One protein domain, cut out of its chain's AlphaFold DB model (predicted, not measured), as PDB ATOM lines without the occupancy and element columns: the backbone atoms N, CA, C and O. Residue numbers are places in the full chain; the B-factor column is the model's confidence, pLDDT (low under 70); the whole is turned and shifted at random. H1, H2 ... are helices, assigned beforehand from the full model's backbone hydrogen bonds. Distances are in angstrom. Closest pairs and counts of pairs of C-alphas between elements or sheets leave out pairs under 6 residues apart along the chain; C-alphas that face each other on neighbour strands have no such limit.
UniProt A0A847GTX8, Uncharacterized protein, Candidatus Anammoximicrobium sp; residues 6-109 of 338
ATOM      1  N   ALA A   6      20.528 -29.970 -67.727       93.50
ATOM      2  CA  ALA A   6      20.264 -29.544 -69.098       93.50
ATOM      3  C   ALA A   6      19.310 -30.519 -69.805       93.50
ATOM      4  O   ALA A   6      18.302 -30.091 -70.357       93.50
ATOM      5  N   GLN A   7      19.564 -31.825 -69.696       96.38
ATOM      6  CA  GLN A   7      18.713 -32.876 -70.268       96.38
ATOM      7  C   GLN A   7      17.301 -32.872 -69.677       96.38
ATOM      8  O   GLN A   7      16.320 -32.901 -70.417       96.38
ATOM      9  N   LEU A   8      17.183 -32.739 -68.353       96.44
ATOM     10  CA  LEU A   8      15.885 -32.586 -67.690       96.44
ATOM     11  C   LEU A   8      15.146 -31.330 -68.168       96.44
ATOM     12  O   LEU A   8      13.936 -31.363 -68.373       96.44
ATOM     13  N   SER A   9      15.865 -30.228 -68.400       95.75
ATOM     14  CA  SER A   9      15.266 -29.002 -68.933       95.75
ATOM     15  C   SER A   9      14.776 -29.159 -70.376       95.75
ATOM     16  O   SER A   9      13.748 -28.573 -70.716       95.75
ATOM     17  N   LEU A  10      15.470 -29.937 -71.216       95.25
ATOM     18  CA  LEU A  10      15.027 -30.251 -72.581       95.25
ATOM     19  C   LEU A  10      13.730 -31.068 -72.569       95.25
ATOM     20  O   LEU A  10      12.784 -30.723 -73.278       95.25
ATOM     21  N   ILE A  11      13.654 -32.088 -71.712       96.81
ATOM     22  CA  ILE A  11      12.444 -32.898 -71.515       96.81
ATOM     23  C   ILE A  11      11.286 -32.024 -71.026       96.81
ATOM     24  O   ILE A  11      10.221 -32.005 -71.643       96.81
ATOM     25  N   ALA A  12      11.515 -31.224 -69.982       96.25
ATOM     26  CA  ALA A  12      10.499 -30.329 -69.441       96.25
ATOM     27  C   ALA A  12       9.994 -29.330 -70.495       96.25
ATOM     28  O   ALA A  12       8.809 -29.016 -70.539       96.25
ATOM     29  N   LYS A  13      10.866 -28.854 -71.395       94.50
ATOM     30  CA  LYS A  13      10.478 -27.988 -72.521       94.50
ATOM     31  C   LYS A  13       9.639 -28.723 -73.573       94.50
ATOM     32  O   LYS A  13       8.758 -28.116 -74.190       94.50
ATOM     33  N   ALA A  14       9.893 -30.009 -73.810       95.44
ATOM     34  CA  ALA A  14       9.061 -30.827 -74.690       95.44
ATOM     35  C   ALA A  14       7.656 -31.022 -74.088       95.44
ATOM     36  O   ALA A  14       6.655 -30.793 -74.773       95.44
ATOM     37  N   GLN A  15       7.588 -31.322 -72.791       96.06
ATOM     38  CA  GLN A  15       6.349 -31.576 -72.049       96.06
ATOM     39  C   GLN A  15       5.584 -30.306 -71.643       96.06
ATOM     40  O   GLN A  15       4.402 -30.379 -71.328       96.06
ATOM     41  N   SER A  16       6.205 -29.126 -71.660       93.50
ATOM     42  CA  SER A  16       5.506 -27.883 -71.330       93.50
ATOM     43  C   SER A  16       4.614 -27.400 -72.473       93.50
ATOM     44  O   SER A  16       4.921 -27.573 -73.658       93.50
ATOM     45  N   GLN A  17       3.505 -26.747 -72.127       89.31
ATOM     46  CA  GLN A  17       2.652 -26.094 -73.113       89.31
ATOM     47  C   GLN A  17       3.422 -24.944 -73.781       89.31
ATOM     48  O   GLN A  17       4.000 -24.088 -73.110       89.31
ATOM     49  N   GLY A  18       3.462 -24.947 -75.117       80.12
ATOM     50  CA  GLY A  18       4.062 -23.858 -75.893       80.12
ATOM     51  C   GLY A  18       3.328 -22.520 -75.720       80.12
ATOM     52  O   GLY A  18       2.224 -22.466 -75.186       80.12
ATOM     53  N   ALA A  19       3.926 -21.431 -76.208       76.50
ATOM     54  CA  ALA A  19       3.313 -20.105 -76.138       76.50
ATOM     55  C   ALA A  19       2.062 -19.981 -77.036       76.50
ATOM     56  O   ALA A  19       2.041 -20.487 -78.164       76.50
ATOM     57  N   GLY A  20       1.071 -19.228 -76.549       78.38
ATOM     58  CA  GLY A  20      -0.191 -18.944 -77.239       78.38
ATOM     59  C   GLY A  20      -1.272 -20.008 -77.022       78.38
ATOM     60  O   GLY A  20      -1.006 -21.108 -76.544       78.38
ATOM     61  N   GLU A  21      -2.505 -19.683 -77.406       79.06
ATOM     62  CA  GLU A  21      -3.682 -20.552 -77.228       79.06
ATOM     63  C   GLU A  21      -3.544 -21.893 -77.961       79.06
ATOM     64  O   GLU A  21      -4.029 -22.927 -77.505       79.06
ATOM     65  N   GLN A  22      -2.811 -21.904 -79.078       85.81
ATOM     66  CA  GLN A  22      -2.556 -23.113 -79.856       85.81
ATOM     67  C   GLN A  22      -1.327 -23.902 -79.377       85.81
ATOM     68  O   GLN A  22      -0.940 -24.873 -80.022       85.81
ATOM     69  N   GLY A  23      -0.712 -23.520 -78.252       85.56
ATOM     70  CA  GLY A  23       0.429 -24.219 -77.665       85.56
ATOM     71  C   GLY A  23       0.130 -25.685 -77.339       85.56
ATOM     72  O   GLY A  23      -0.958 -26.021 -76.869       85.56
ATOM     73  N   VAL A  24       1.113 -26.558 -77.579       91.50
ATOM     74  CA  VAL A  24       1.007 -28.012 -77.376       91.50
ATOM     75  C   VAL A  24       2.076 -28.487 -76.392       91.50
ATOM     76  O   VAL A  24       3.190 -27.960 -76.386       91.50
ATOM     77  N   ALA A  25       1.716 -29.467 -75.569       94.38
ATOM     78  CA  ALA A  25       2.583 -30.223 -74.672       94.38
ATOM     79  C   ALA A  25       2.669 -31.672 -75.172       94.38
ATOM     80  O   ALA A  25       1.672 -32.200 -75.665       94.38
ATOM     81  N   LEU A  26       3.839 -32.303 -75.064       96.88
ATOM     82  CA  LEU A  26       3.993 -33.725 -75.381       96.88
ATOM     83  C   LEU A  26       3.800 -34.574 -74.124       96.88
ATOM     84  O   LEU A  26       4.315 -34.218 -73.065       96.88
ATOM     85  N   SER A  27       3.081 -35.689 -74.248       96.69
ATOM     86  CA  SER A  27       3.001 -36.702 -73.192       96.69
ATOM     87  C   SER A  27       4.229 -37.616 -73.210       96.69
ATOM     88  O   SER A  27       4.993 -37.623 -74.179       96.69
ATOM     89  N   ASP A  28       4.401 -38.429 -72.169       96.75
ATOM     90  CA  ASP A  28       5.482 -39.420 -72.110       96.75
ATOM     91  C   ASP A  28       5.370 -40.464 -73.221       96.75
ATOM     92  O   ASP A  28       6.384 -40.910 -73.757       96.75
ATOM     93  N   GLU A  29       4.154 -40.812 -73.636       97.31
ATOM     94  CA  GLU A  29       3.932 -41.738 -74.740       97.31
ATOM     95  C   GLU A  29       4.342 -41.130 -76.086       97.31
ATOM     96  O   GLU A  29       4.945 -41.818 -76.915       97.31
ATOM     97  N   ALA A  30       4.065 -39.839 -76.302       97.50
ATOM     98  CA  ALA A  30       4.542 -39.120 -77.483       97.50
ATOM     99  C   ALA A  30       6.073 -38.999 -77.460       97.50
ATOM    100  O   ALA A  30       6.738 -39.291 -78.452       97.50
ATOM    101  N   CYS A  31       6.661 -38.654 -76.312       98.00
ATOM    102  CA  CYS A  31       8.112 -38.619 -76.135       98.00
ATOM    103  C   CYS A  31       8.761 -39.996 -76.372       98.00
ATOM    104  O   CYS A  31       9.801 -40.073 -77.027       98.00
ATOM    105  N   SER A  32       8.125 -41.086 -75.929       98.06
ATOM    106  CA  SER A  32       8.568 -42.465 -76.183       98.06
ATOM    107  C   SER A  32       8.541 -42.812 -77.672       98.06
ATOM    108  O   SER A  32       9.482 -43.422 -78.177       98.06
ATOM    109  N   TYR A  33       7.514 -42.369 -78.404       98.31
ATOM    110  CA  TYR A  33       7.468 -42.504 -79.861       98.31
ATOM    111  C   TYR A  33       8.632 -41.773 -80.548       98.31
ATOM    112  O   TYR A  33       9.300 -42.351 -81.407       98.31
ATOM    113  N   LEU A  34       8.925 -40.530 -80.150       98.31
ATOM    114  CA  LEU A  34      10.053 -39.774 -80.710       98.31
ATOM    115  C   LEU A  34      11.402 -40.434 -80.387       98.31
ATOM    116  O   LEU A  34      12.304 -40.444 -81.223       98.31
ATOM    117  N   LEU A  35      11.531 -41.028 -79.200       98.00
ATOM    118  CA  LEU A  35      12.713 -41.790 -78.810       98.00
ATOM    119  C   LEU A  35      12.870 -43.055 -79.670       98.00
ATOM    120  O   LEU A  35      13.969 -43.332 -80.143       98.00
ATOM    121  N   ALA A  36      11.783 -43.781 -79.939       98.19
ATOM    122  CA  ALA A  36      11.803 -44.946 -80.823       98.19
ATOM    123  C   ALA A  36      12.191 -44.585 -82.266       98.19
ATOM    124  O   ALA A  36      12.964 -45.312 -82.893       98.19
ATOM    125  N   LEU A  37      11.719 -43.441 -82.781       97.94
ATOM    126  CA  LEU A  37      12.158 -42.915 -84.079       97.94
ATOM    127  C   LEU A  37      13.667 -42.677 -84.096       97.94
ATOM    128  O   LEU A  37      14.354 -43.205 -84.965       97.94
ATOM    129  N   LEU A  38      14.187 -41.958 -83.100       97.69
ATOM    130  CA  LEU A  38      15.617 -41.688 -82.960       97.69
ATOM    131  C   LEU A  38      16.425 -42.995 -82.909       97.69
ATOM    132  O   LEU A  38      17.389 -43.161 -83.655       97.69
ATOM    133  N   VAL A  39      16.016 -43.956 -82.076       98.06
ATOM    134  CA  VAL A  39      16.661 -45.275 -81.967       98.06
ATOM    135  C   VAL A  39      16.690 -45.993 -83.315       98.06
ATOM    136  O   VAL A  39      17.714 -46.583 -83.672       98.06
ATOM    137  N   ARG A  40      15.597 -45.936 -84.081       97.56
ATOM    138  CA  ARG A  40      15.522 -46.527 -85.419       97.56
ATOM    139  C   ARG A  40      16.460 -45.822 -86.396       97.56
ATOM    140  O   ARG A  40      17.215 -46.498 -87.094       97.56
ATOM    141  N   ASP A  41      16.450 -44.494 -86.416       97.12
ATOM    142  CA  ASP A  41      17.249 -43.681 -87.338       97.12
ATOM    143  C   ASP A  41      18.753 -43.872 -87.101       97.12
ATOM    144  O   ASP A  41      19.535 -43.973 -88.049       97.12
ATOM    145  N   LEU A  42      19.153 -44.021 -85.835       96.62
ATOM    146  CA  LEU A  42      20.537 -44.285 -85.432       96.62
ATOM    147  C   LEU A  42      20.895 -45.781 -85.408       96.62
ATOM    148  O   LEU A  42      22.019 -46.143 -85.060       96.62
ATOM    149  N   LYS A  43      19.972 -46.661 -85.824       96.81
ATOM    150  CA  LYS A  43      20.151 -48.125 -85.901       96.81
ATOM    151  C   LYS A  43      20.541 -48.766 -84.561       96.81
ATOM    152  O   LYS A  43      21.305 -49.729 -84.516       96.81
ATOM    153  N   LEU A  44      19.976 -48.262 -83.466       97.00
ATOM    154  CA  LEU A  44      20.252 -48.699 -82.095       97.00
ATOM    155  C   LEU A  44      19.282 -49.776 -81.578       97.00
ATOM    156  O   LEU A  44      19.377 -50.156 -80.417       97.00
ATOM    157  N   GLY A  45      18.382 -50.312 -82.414       95.50
ATOM    158  CA  GLY A  45      17.289 -51.204 -81.986       95.50
ATOM    159  C   GLY A  45      17.707 -52.392 -81.105       95.50
ATOM    160  O   GLY A  45      17.021 -52.708 -80.141       95.50
ATOM    161  N   ARG A  46      18.889 -52.987 -81.329       95.62
ATOM    162  CA  ARG A  46      19.409 -54.084 -80.481       95.62
ATOM    163  C   ARG A  46      19.615 -53.694 -79.010       95.62
ATOM    164  O   ARG A  46      19.582 -54.563 -78.150       95.62
ATOM    165  N   GLN A  47      19.862 -52.416 -78.731       96.62
ATOM    166  CA  GLN A  47      20.050 -51.880 -77.376       96.62
ATOM    167  C   GLN A  47      18.733 -51.385 -76.756       96.62
ATOM    168  O   GLN A  47      18.698 -50.999 -75.586       96.62
ATOM    169  N   PHE A  48      17.654 -51.367 -77.542       97.25
ATOM    170  CA  PHE A  48      16.329 -50.889 -77.153       97.25
ATOM    171  C   PHE A  48      15.232 -51.826 -77.679       97.25
ATOM    172  O   PHE A  48      14.363 -51.381 -78.430       97.25
ATOM    173  N   PRO A  49      15.260 -53.123 -77.312       95.19
ATOM    174  CA  PRO A  49      14.241 -54.082 -77.743       95.19
ATOM    175  C   PRO A  49      12.825 -53.688 -77.302       95.19
ATOM    176  O   PRO A  49      11.855 -54.053 -77.953       95.19
ATOM    177  N   GLU A  50      12.688 -52.899 -76.234       94.75
ATOM    178  CA  GLU A  50      11.408 -52.376 -75.743       94.75
ATOM    179  C   GLU A  50      10.739 -51.410 -76.733       94.75
ATOM    180  O   GLU A  50       9.550 -51.122 -76.616       94.75
ATOM    181  N   LEU A  51      11.505 -50.900 -77.701       95.12
ATOM    182  CA  LEU A  51      11.057 -49.974 -78.738       95.12
ATOM    183  C   LEU A  51      10.991 -50.631 -80.118       95.12
ATOM    184  O   LEU A  51      10.759 -49.935 -81.109       95.12
ATOM    185  N   ASP A  52      11.187 -51.950 -80.197       91.81
ATOM    186  CA  ASP A  52      11.025 -52.722 -81.428       91.81
ATOM    187  C   ASP A  52       9.537 -52.973 -81.699       91.81
ATOM    188  O   ASP A  52       9.001 -54.074 -81.560       91.81
ATOM    189  N   VAL A  53       8.836 -51.887 -82.016       91.06
ATOM    190  CA  VAL A  53       7.408 -51.877 -82.324       91.06
ATOM    191  C   VAL A  53       7.174 -51.212 -83.679       91.06
ATOM    192  O   VAL A  53       7.929 -50.316 -84.071       91.06
ATOM    193  N   PRO A  54       6.118 -51.592 -84.418       92.81
ATOM    194  CA  PRO A  54       5.743 -50.888 -85.637       92.81
ATOM    195  C   PRO A  54       5.463 -49.407 -85.349       92.81
ATOM    196  O   PRO A  54       4.555 -49.069 -84.590       92.81
ATOM    197  N   LEU A  55       6.235 -48.517 -85.975       94.31
ATOM    198  CA  LEU A  55       6.075 -47.071 -85.828       94.31
ATOM    199  C   LEU A  55       5.321 -46.490 -87.017       94.31
ATOM    200  O   LEU A  55       5.640 -46.784 -88.173       94.31
ATOM    201  N   LEU A  56       4.389 -45.581 -86.731       94.69
ATOM    202  CA  LEU A  56       3.835 -44.704 -87.756       94.69
ATOM    203  C   LEU A  56       4.971 -43.871 -88.386       94.69
ATOM    204  O   LEU A  56       5.901 -43.466 -87.680       94.69
ATOM    205  N   PRO A  57       4.946 -43.608 -89.704       95.00
ATOM    206  CA  PRO A  57       5.906 -42.700 -90.318       95.00
ATOM    207  C   PRO A  57       5.757 -41.295 -89.737       95.00
ATOM    208  O   PRO A  57       4.638 -40.794 -89.616       95.00
ATOM    209  N   PHE A  58       6.877 -40.628 -89.440       96.56
ATOM    210  CA  PHE A  58       6.835 -39.265 -88.915       96.56
ATOM    211  C   PHE A  58       6.081 -38.339 -89.876       96.56
ATOM    212  O   PHE A  58       5.099 -37.727 -89.471       96.56
ATOM    213  N   PHE A  59       6.449 -38.291 -91.158       94.94
ATOM    214  CA  PHE A  59       5.706 -37.567 -92.201       94.94
ATOM    215  C   PHE A  59       4.653 -38.446 -92.897       94.94
ATOM    216  O   PHE A  59       4.627 -38.546 -94.118       94.94
ATOM    217  N   GLY A  60       3.813 -39.131 -92.119       90.25
ATOM    218  CA  GLY A  60       2.692 -39.917 -92.643       90.25
ATOM    219  C   GLY A  60       1.362 -39.158 -92.655       90.25
ATOM    220  O   GLY A  60       1.231 -38.100 -92.043       90.25
ATOM    221  N   ALA A  61       0.351 -39.762 -93.288       85.75
ATOM    222  CA  ALA A  61      -1.038 -39.285 -93.289       85.75
ATOM    223  C   ALA A  61      -1.807 -39.602 -91.987       85.75
ATOM    224  O   ALA A  61      -2.967 -39.224 -91.828       85.75
ATOM    225  N   ALA A  62      -1.191 -40.340 -91.058       88.25
ATOM    226  CA  ALA A  62      -1.801 -40.650 -89.772       88.25
ATOM    227  C   ALA A  62      -1.896 -39.393 -88.893       88.25
ATOM    228  O   ALA A  62      -0.989 -38.560 -88.894       88.25
ATOM    229  N   ARG A  63      -2.965 -39.299 -88.092       86.88
ATOM    230  CA  ARG A  63      -3.142 -38.203 -87.130       86.88
ATOM    231  C   ARG A  63      -1.967 -38.139 -86.154       86.88
ATOM    232  O   ARG A  63      -1.578 -39.166 -85.591       86.88
ATOM    233  N   LEU A  64      -1.450 -36.935 -85.918       90.94
ATOM    234  CA  LEU A  64      -0.271 -36.739 -85.071       90.94
ATOM    235  C   LEU A  64      -0.522 -37.107 -83.607       90.94
ATOM    236  O   LEU A  64       0.383 -37.601 -82.946       90.94
ATOM    237  N   ASP A  65      -1.751 -36.950 -83.111       85.69
ATOM    238  CA  ASP A  65      -2.135 -37.327 -81.744       85.69
ATOM    239  C   ASP A  65      -2.092 -38.843 -81.476       85.69
ATOM    240  O   ASP A  65      -2.150 -39.275 -80.326       85.69
ATOM    241  N   ARG A  66      -1.958 -39.665 -82.526       90.94
ATOM    242  CA  ARG A  66      -1.771 -41.121 -82.425       90.94
ATOM    243  C   ARG A  66      -0.307 -41.551 -82.433       90.94
ATOM    244  O   ARG A  66      -0.033 -42.740 -82.283       90.94
ATOM    245  N   MET A  67       0.628 -40.624 -82.627       94.38
ATOM    246  CA  MET A  67       2.064 -40.901 -82.647       94.38
ATOM    247  C   MET A  67       2.600 -41.076 -81.221       94.38
ATOM    248  O   MET A  67       3.236 -40.186 -80.664       94.38
ATOM    249  N   ALA A  68       2.290 -42.221 -80.616       95.75
ATOM    250  CA  ALA A  68       2.541 -42.499 -79.208       95.75
ATOM    251  C   ALA A  68       2.864 -43.983 -78.975       95.75
ATOM    252  O   ALA A  68       2.280 -44.857 -79.616       95.75
ATOM    253  N   ILE A  69       3.751 -44.272 -78.018       95.88
ATOM    254  CA  ILE A  69       4.029 -45.632 -77.532       95.88
ATOM    255  C   ILE A  69       3.648 -45.703 -76.057       95.88
ATOM    256  O   ILE A  69       4.147 -44.933 -75.242       95.88
ATOM    257  N   ARG A  70       2.741 -46.621 -75.717       93.31
ATOM    258  CA  ARG A  70       2.256 -46.817 -74.343       93.31
ATOM    259  C   ARG A  70       3.131 -47.812 -73.587       93.31
ATOM    260  O   ARG A  70       3.753 -48.670 -74.201       93.31
ATOM    261  N   ASN A  71       3.066 -47.756 -72.256       90.94
ATOM    262  CA  ASN A  71       3.727 -48.698 -71.343       90.94
ATOM    263  C   ASN A  71       5.265 -48.712 -71.453       90.94
ATOM    264  O   ASN A  71       5.891 -49.739 -71.202       90.94
ATOM    265  N   CYS A  72       5.871 -47.576 -71.805       92.25
ATOM    266  CA  CYS A  72       7.319 -47.388 -71.789       92.25
ATOM    267  C   CYS A  72       7.719 -46.415 -70.678       92.25
ATOM    268  O   CYS A  72       7.076 -45.384 -70.489       92.25
ATOM    269  N   ASP A  73       8.817 -46.713 -69.983       95.44
ATOM    270  CA  ASP A  73       9.458 -45.757 -69.081       95.44
ATOM    271  C   ASP A  73      10.337 -44.807 -69.905       95.44
ATOM    272  O   ASP A  73      11.517 -45.071 -70.163       95.44
ATOM    273  N   PHE A  74       9.728 -43.716 -70.377       96.62
ATOM    274  CA  PHE A  74      10.394 -42.725 -71.220       96.62
ATOM    275  C   PHE A  74      11.695 -42.208 -70.591       96.62
ATOM    276  O   PHE A  74      12.720 -42.159 -71.270       96.62
ATOM    277  N   LEU A  75      11.672 -41.836 -69.306       96.94
ATOM    278  CA  LEU A  75      12.828 -41.232 -68.641       96.94
ATOM    279  C   LEU A  75      13.985 -42.224 -68.536       96.94
ATOM    280  O   LEU A  75      15.126 -41.862 -68.837       96.94
ATOM    281  N   HIS A  76      13.693 -43.475 -68.174       96.69
ATOM    282  CA  HIS A  76      14.704 -44.524 -68.119       96.69
ATOM    283  C   HIS A  76      15.327 -44.795 -69.496       96.69
ATOM    284  O   HIS A  76      16.553 -44.868 -69.630       96.69
ATOM    285  N   LEU A  77      14.497 -44.906 -70.538       97.56
ATOM    286  CA  LEU A  77      14.966 -45.146 -71.904       97.56
ATOM    287  C   LEU A  77      15.775 -43.960 -72.442       97.56
ATOM    288  O   LEU A  77      16.803 -44.165 -73.090       97.56
ATOM    289  N   PHE A  78      15.362 -42.729 -72.137       97.94
ATOM    290  CA  PHE A  78      16.075 -41.519 -72.537       97.94
ATOM    291  C   PHE A  78      17.442 -41.424 -71.859       97.94
ATOM    292  O   PHE A  78      18.444 -41.183 -72.531       97.94
ATOM    293  N   GLU A  79      17.515 -41.700 -70.554       97.56
ATOM    294  CA  GLU A  79      18.784 -41.770 -69.825       97.56
ATOM    295  C   GLU A  79      19.728 -42.821 -70.410       97.56
ATOM    296  O   GLU A  79      20.929 -42.576 -70.550       97.56
ATOM    297  N   ARG A  80      19.199 -43.986 -70.792       97.00
ATOM    298  CA  ARG A  80      19.993 -45.032 -71.439       97.00
ATOM    299  C   ARG A  80      20.515 -44.576 -72.801       97.00
ATOM    300  O   ARG A  80      21.685 -44.796 -73.098       97.00
ATOM    301  N   LEU A  81      19.686 -43.900 -73.592       97.00
ATOM    302  CA  LEU A  81      20.036 -43.409 -74.924       97.00
ATOM    303  C   LEU A  81      21.155 -42.362 -74.904       97.00
ATOM    304  O   LEU A  81      22.147 -42.524 -75.610       97.00
ATOM    305  N   VAL A  82      21.047 -41.331 -74.062       97.00
ATOM    306  CA  VAL A  82      22.066 -40.265 -73.990       97.00
ATOM    307  C   VAL A  82      23.415 -40.756 -73.457       97.00
ATOM    308  O   VAL A  82      24.430 -40.089 -73.634       97.00
ATOM    309  N   ARG A  83      23.453 -41.925 -72.803       95.56
ATOM    310  CA  ARG A  83      24.699 -42.569 -72.360       95.56
ATOM    311  C   ARG A  83      25.415 -43.325 -73.474       95.56
ATOM    312  O   ARG A  83      26.630 -43.474 -73.398       95.56
ATOM    313  N   VAL A  84      24.679 -43.849 -74.455       96.31
ATOM    314  CA  VAL A  84      25.251 -44.682 -75.527       96.31
ATOM    315  C   VAL A  84      25.477 -43.912 -76.822       96.31
ATOM    316  O   VAL A  84      26.218 -44.385 -77.679       96.31
ATOM    317  N   GLN A  85      24.857 -42.739 -76.970       96.94
ATOM    318  CA  GLN A  85      24.895 -41.965 -78.199       96.94
ATOM    319  C   GLN A  85      25.065 -40.469 -77.921       96.94
ATOM    320  O   GLN A  85      24.200 -39.824 -77.328       96.94
ATOM    321  N   GLU A  86      26.177 -39.921 -78.409       94.56
ATOM    322  CA  GLU A  86      26.454 -38.484 -78.403       94.56
ATOM    323  C   GLU A  86      25.395 -37.723 -79.214       94.56
ATOM    324  O   GLU A  86      24.905 -38.225 -80.234       94.56
ATOM    325  N   ASP A  87      25.039 -36.531 -78.730       95.81
ATOM    326  CA  ASP A  87      24.019 -35.620 -79.268       95.81
ATOM    327  C   ASP A  87      22.580 -36.159 -79.312       95.81
ATOM    328  O   ASP A  87      21.694 -35.522 -79.889       95.81
ATOM    329  N   ALA A  88      22.298 -37.311 -78.694       97.19
ATOM    330  CA  ALA A  88      20.950 -37.879 -78.694       97.19
ATOM    331  C   ALA A  88      19.912 -36.972 -78.007       97.19
ATOM    332  O   ALA A  88      18.749 -36.939 -78.412       97.19
ATOM    333  N   ASP A  89      20.315 -36.201 -76.997       97.44
ATOM    334  CA  ASP A  89      19.449 -35.226 -76.331       97.44
ATOM    335  C   ASP A  89      19.101 -34.036 -77.234       97.44
ATOM    336  O   ASP A  89      17.940 -33.621 -77.297       97.44
ATOM    337  N   THR A  90      20.077 -33.526 -77.983       97.19
ATOM    338  CA  THR A  90      19.874 -32.469 -78.980       97.19
ATOM    339  C   THR A  90      19.006 -32.973 -80.131       97.19
ATOM    340  O   THR A  90      18.041 -32.303 -80.498       97.19
ATOM    341  N   TYR A  91      19.259 -34.188 -80.631       98.25
ATOM    342  CA  TYR A  91      18.432 -34.837 -81.654       98.25
ATOM    343  C   TYR A  91      16.974 -34.956 -81.203       98.25
ATOM    344  O   TYR A  91      16.057 -34.541 -81.916       98.25
ATOM    345  N   PHE A  92      16.754 -35.465 -79.987       98.31
ATOM    346  CA  PHE A  92      15.428 -35.547 -79.384       98.31
ATOM    347  C   PHE A  92      14.779 -34.166 -79.263       98.31
ATOM    348  O   PHE A  92      13.618 -34.004 -79.629       98.31
ATOM    349  N   SER A  93      15.517 -33.152 -78.801       97.25
ATOM    350  CA  SER A  93      14.992 -31.790 -78.678       97.25
ATOM    351  C   SER A  93      14.562 -31.212 -80.031       97.25
ATOM    352  O   SER A  93      13.507 -30.578 -80.122       97.25
ATOM    353  N   CYS A  94      15.352 -31.414 -81.089       97.56
ATOM    354  CA  CYS A  94      15.008 -30.988 -82.446       97.56
ATOM    355  C   CYS A  94      13.754 -31.712 -82.957       97.56
ATOM    356  O   CYS A  94      12.829 -31.066 -83.457       97.56
ATOM    357  N   LEU A  95      13.671 -33.030 -82.754       97.62
ATOM    358  CA  LEU A  95      12.525 -33.838 -83.166       97.62
ATOM    359  C   LEU A  95      11.244 -33.461 -82.399       97.62
ATOM    360  O   LEU A  95      10.188 -33.286 -83.007       97.62
ATOM    361  N   ALA A  96      11.342 -33.245 -81.086       97.06
ATOM    362  CA  ALA A  96      10.243 -32.769 -80.249       97.06
ATOM    363  C   ALA A  96       9.770 -31.370 -80.665       97.06
ATOM    364  O   ALA A  96       8.568 -31.119 -80.727       97.06
ATOM    365  N   THR A  97      10.698 -30.471 -81.003       95.62
ATOM    366  CA  THR A  97      10.374 -29.118 -81.483       95.62
ATOM    367  C   THR A  97       9.581 -29.183 -82.788       95.62
ATOM    368  O   THR A  97       8.520 -28.565 -82.896       95.62
ATOM    369  N   LEU A  98      10.035 -29.997 -83.746       96.38
ATOM    370  CA  LEU A  98       9.341 -30.199 -85.016       96.38
ATOM    371  C   LEU A  98       7.964 -30.850 -84.824       96.38
ATOM    372  O   LEU A  98       6.979 -30.405 -85.411       96.38
ATOM    373  N   HIS A  99       7.864 -31.874 -83.976       96.25
ATOM    374  CA  HIS A  99       6.599 -32.556 -83.711       96.25
ATOM    375  C   HIS A  99       5.563 -31.627 -83.056       96.25
ATOM    376  O   HIS A  99       4.420 -31.563 -83.510       96.25
ATOM    377  N   LYS A 100       5.972 -30.833 -82.056       94.94
ATOM    378  CA  LYS A 100       5.107 -29.827 -81.414       94.94
ATOM    379  C   LYS A 100       4.587 -28.797 -82.407       94.94
ATOM    380  O   LYS A 100       3.419 -28.428 -82.336       94.94
ATOM    381  N   ALA A 101       5.429 -28.340 -83.328       94.00
ATOM    382  CA  ALA A 101       5.011 -27.381 -84.341       94.00
ATOM    383  C   ALA A 101       3.987 -27.961 -85.315       94.00
ATOM    384  O   ALA A 101       3.013 -27.293 -85.651       94.00
ATOM    385  N   ARG A 102       4.153 -29.228 -85.709       94.56
ATOM    386  CA  ARG A 102       3.174 -29.924 -86.551       94.56
ATOM    387  C   ARG A 102       1.828 -30.082 -85.839       94.56
ATOM    388  O   ARG A 102       0.804 -29.743 -86.422       94.56
ATOM    389  N   LEU A 103       1.830 -30.482 -84.565       94.19
ATOM    390  CA  LEU A 103       0.615 -30.540 -83.737       94.19
ATOM    391  C   LEU A 103      -0.043 -29.162 -83.575       94.19
ATOM    392  O   LEU A 103      -1.264 -29.025 -83.643       94.19
ATOM    393  N   LYS A 104       0.762 -28.114 -83.377       93.81
ATOM    394  CA  LYS A 104       0.267 -26.740 -83.292       93.81
ATOM    395  C   LYS A 104      -0.346 -26.276 -84.612       93.81
ATOM    396  O   LYS A 104      -1.390 -25.629 -84.587       93.81
ATOM    397  N   TYR A 105       0.249 -26.630 -85.750       93.81
ATOM    398  CA  TYR A 105      -0.314 -26.324 -87.062       93.81
ATOM    399  C   TYR A 105      -1.627 -27.073 -87.317       93.81
ATOM    400  O   TYR A 105      -2.589 -26.455 -87.771       93.81
ATOM    401  N   GLU A 106      -1.733 -28.349 -86.927       92.06
ATOM    402  CA  GLU A 106      -3.020 -29.056 -86.932       92.06
ATOM    403  C   GLU A 106      -4.066 -28.306 -86.099       92.06
ATOM    404  O   GLU A 106      -5.173 -28.069 -86.577       92.06
ATOM    405  N   ARG A 107      -3.720 -27.849 -84.886       92.25
ATOM    406  CA  ARG A 107      -4.639 -27.043 -84.068       92.25
ATOM    407  C   ARG A 107      -5.020 -25.724 -84.752       92.25
ATOM    408  O   ARG A 107      -6.187 -25.360 -84.708       92.25
ATOM    409  N   ILE A 108      -4.091 -25.043 -85.426       92.56
ATOM    410  CA  ILE A 108      -4.392 -23.828 -86.207       92.56
ATOM    411  C   ILE A 108      -5.430 -24.119 -87.298       92.56
ATOM    412  O   ILE A 108      -6.393 -23.366 -87.420       92.56
ATOM    413  N   LEU A 109      -5.284 -25.213 -88.051       92.19
ATOM    414  CA  LEU A 109      -6.265 -25.598 -89.075       92.19
ATOM    415  C   LEU A 109      -7.659 -25.841 -88.476       92.19
ATOM    416  O   LEU A 109      -8.665 -25.538 -89.119       92.19
TER     417      LEU A 109
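This is residues 6 to 109 of the 338 residues of an uncharacterized protein of Candidatus Anammoximicrobium sp (UniProt A0A847GTX8). What shape do the atoms make? The long helix H4 runs through the domain with H1 side by side with it, while H2 crosses H4 at a steep angle and H3 packs beside H2, meeting the beginning of H4 at a corner. A long looping stretch, residues 42 to 73, folds round the side of H2 away from H1. What is it built of? The printed part has 104 residues, with four named helices in the order H1, H2, H3, H4 and no named strand, and its class is all helix. Is it compact? It is compact, with a radius of gyration of the C-alphas of 13.2 A, and rounded, with spans of 39 by 32 by 22 A.

Where do the first two helices lie? H1 is residues 6 to 15, 14.4 A long from first to last C-alpha, and begins with C-alpha 6 at (20.264, -29.544, -69.098). H2 is residues 28 to 41, 19.7 A long, and begins with C-alpha 28 at (5.482, -39.420, -72.110). And the last two? H3 is residues 74 to 84, 15.6 A long. H4, the longest helix, is residues 88 to 109, 31.6 A long, and ends with C-alpha 109 at (-6.265, -25.598, -89.075).

What stands at the hub? H4 is the hub, touching three other helices. It touches H1 at a shallow tilt of 18 degrees, the same way, and their closest C-alphas, of Ala 14 and Ala 96, are 6.0 A apart. With residues 88 to 96 alone it touches H2 at a steep tilt of 58 degrees, opposite ways; the closest C-alphas, of Leu 35 and Phe 92, are 6.8 A apart. How does H3 sit? H3 touches H2 at a shallow tilt of 27 degrees, the same way, with the C-alphas of Ser 32 and Phe 74 closest at 5.3 A. H3 and H4 touch only at the corner, and only just, with 3 pairs of C-alphas within 8 A; the closest, of Val 82 and Ala 88, are 5.4 A apart. Which helices do not clearly touch? H1 and H2 are close but not clearly touching, with the C-alphas of Gln 15 and Asp 28 closest at 7.9 A, and H1 and H3 are near each other. What do the backbones show? In H1, H2, H3 and H4 every O i to N i+4 pair is within hydrogen-bond range.

How far does it reach? The two C-alphas farthest apart, those of Glu 21 and Arg 46, are 40.8 A apart. Which links are long? The links H1 to H2, of 12 residues, and H2 to H3, of 32 residues, are long, and the link H3 to H4 is tight. Is anything cut or of low confidence? The printed part has no cut, its mean pLDDT is 94.4, and no printed residue is under 70.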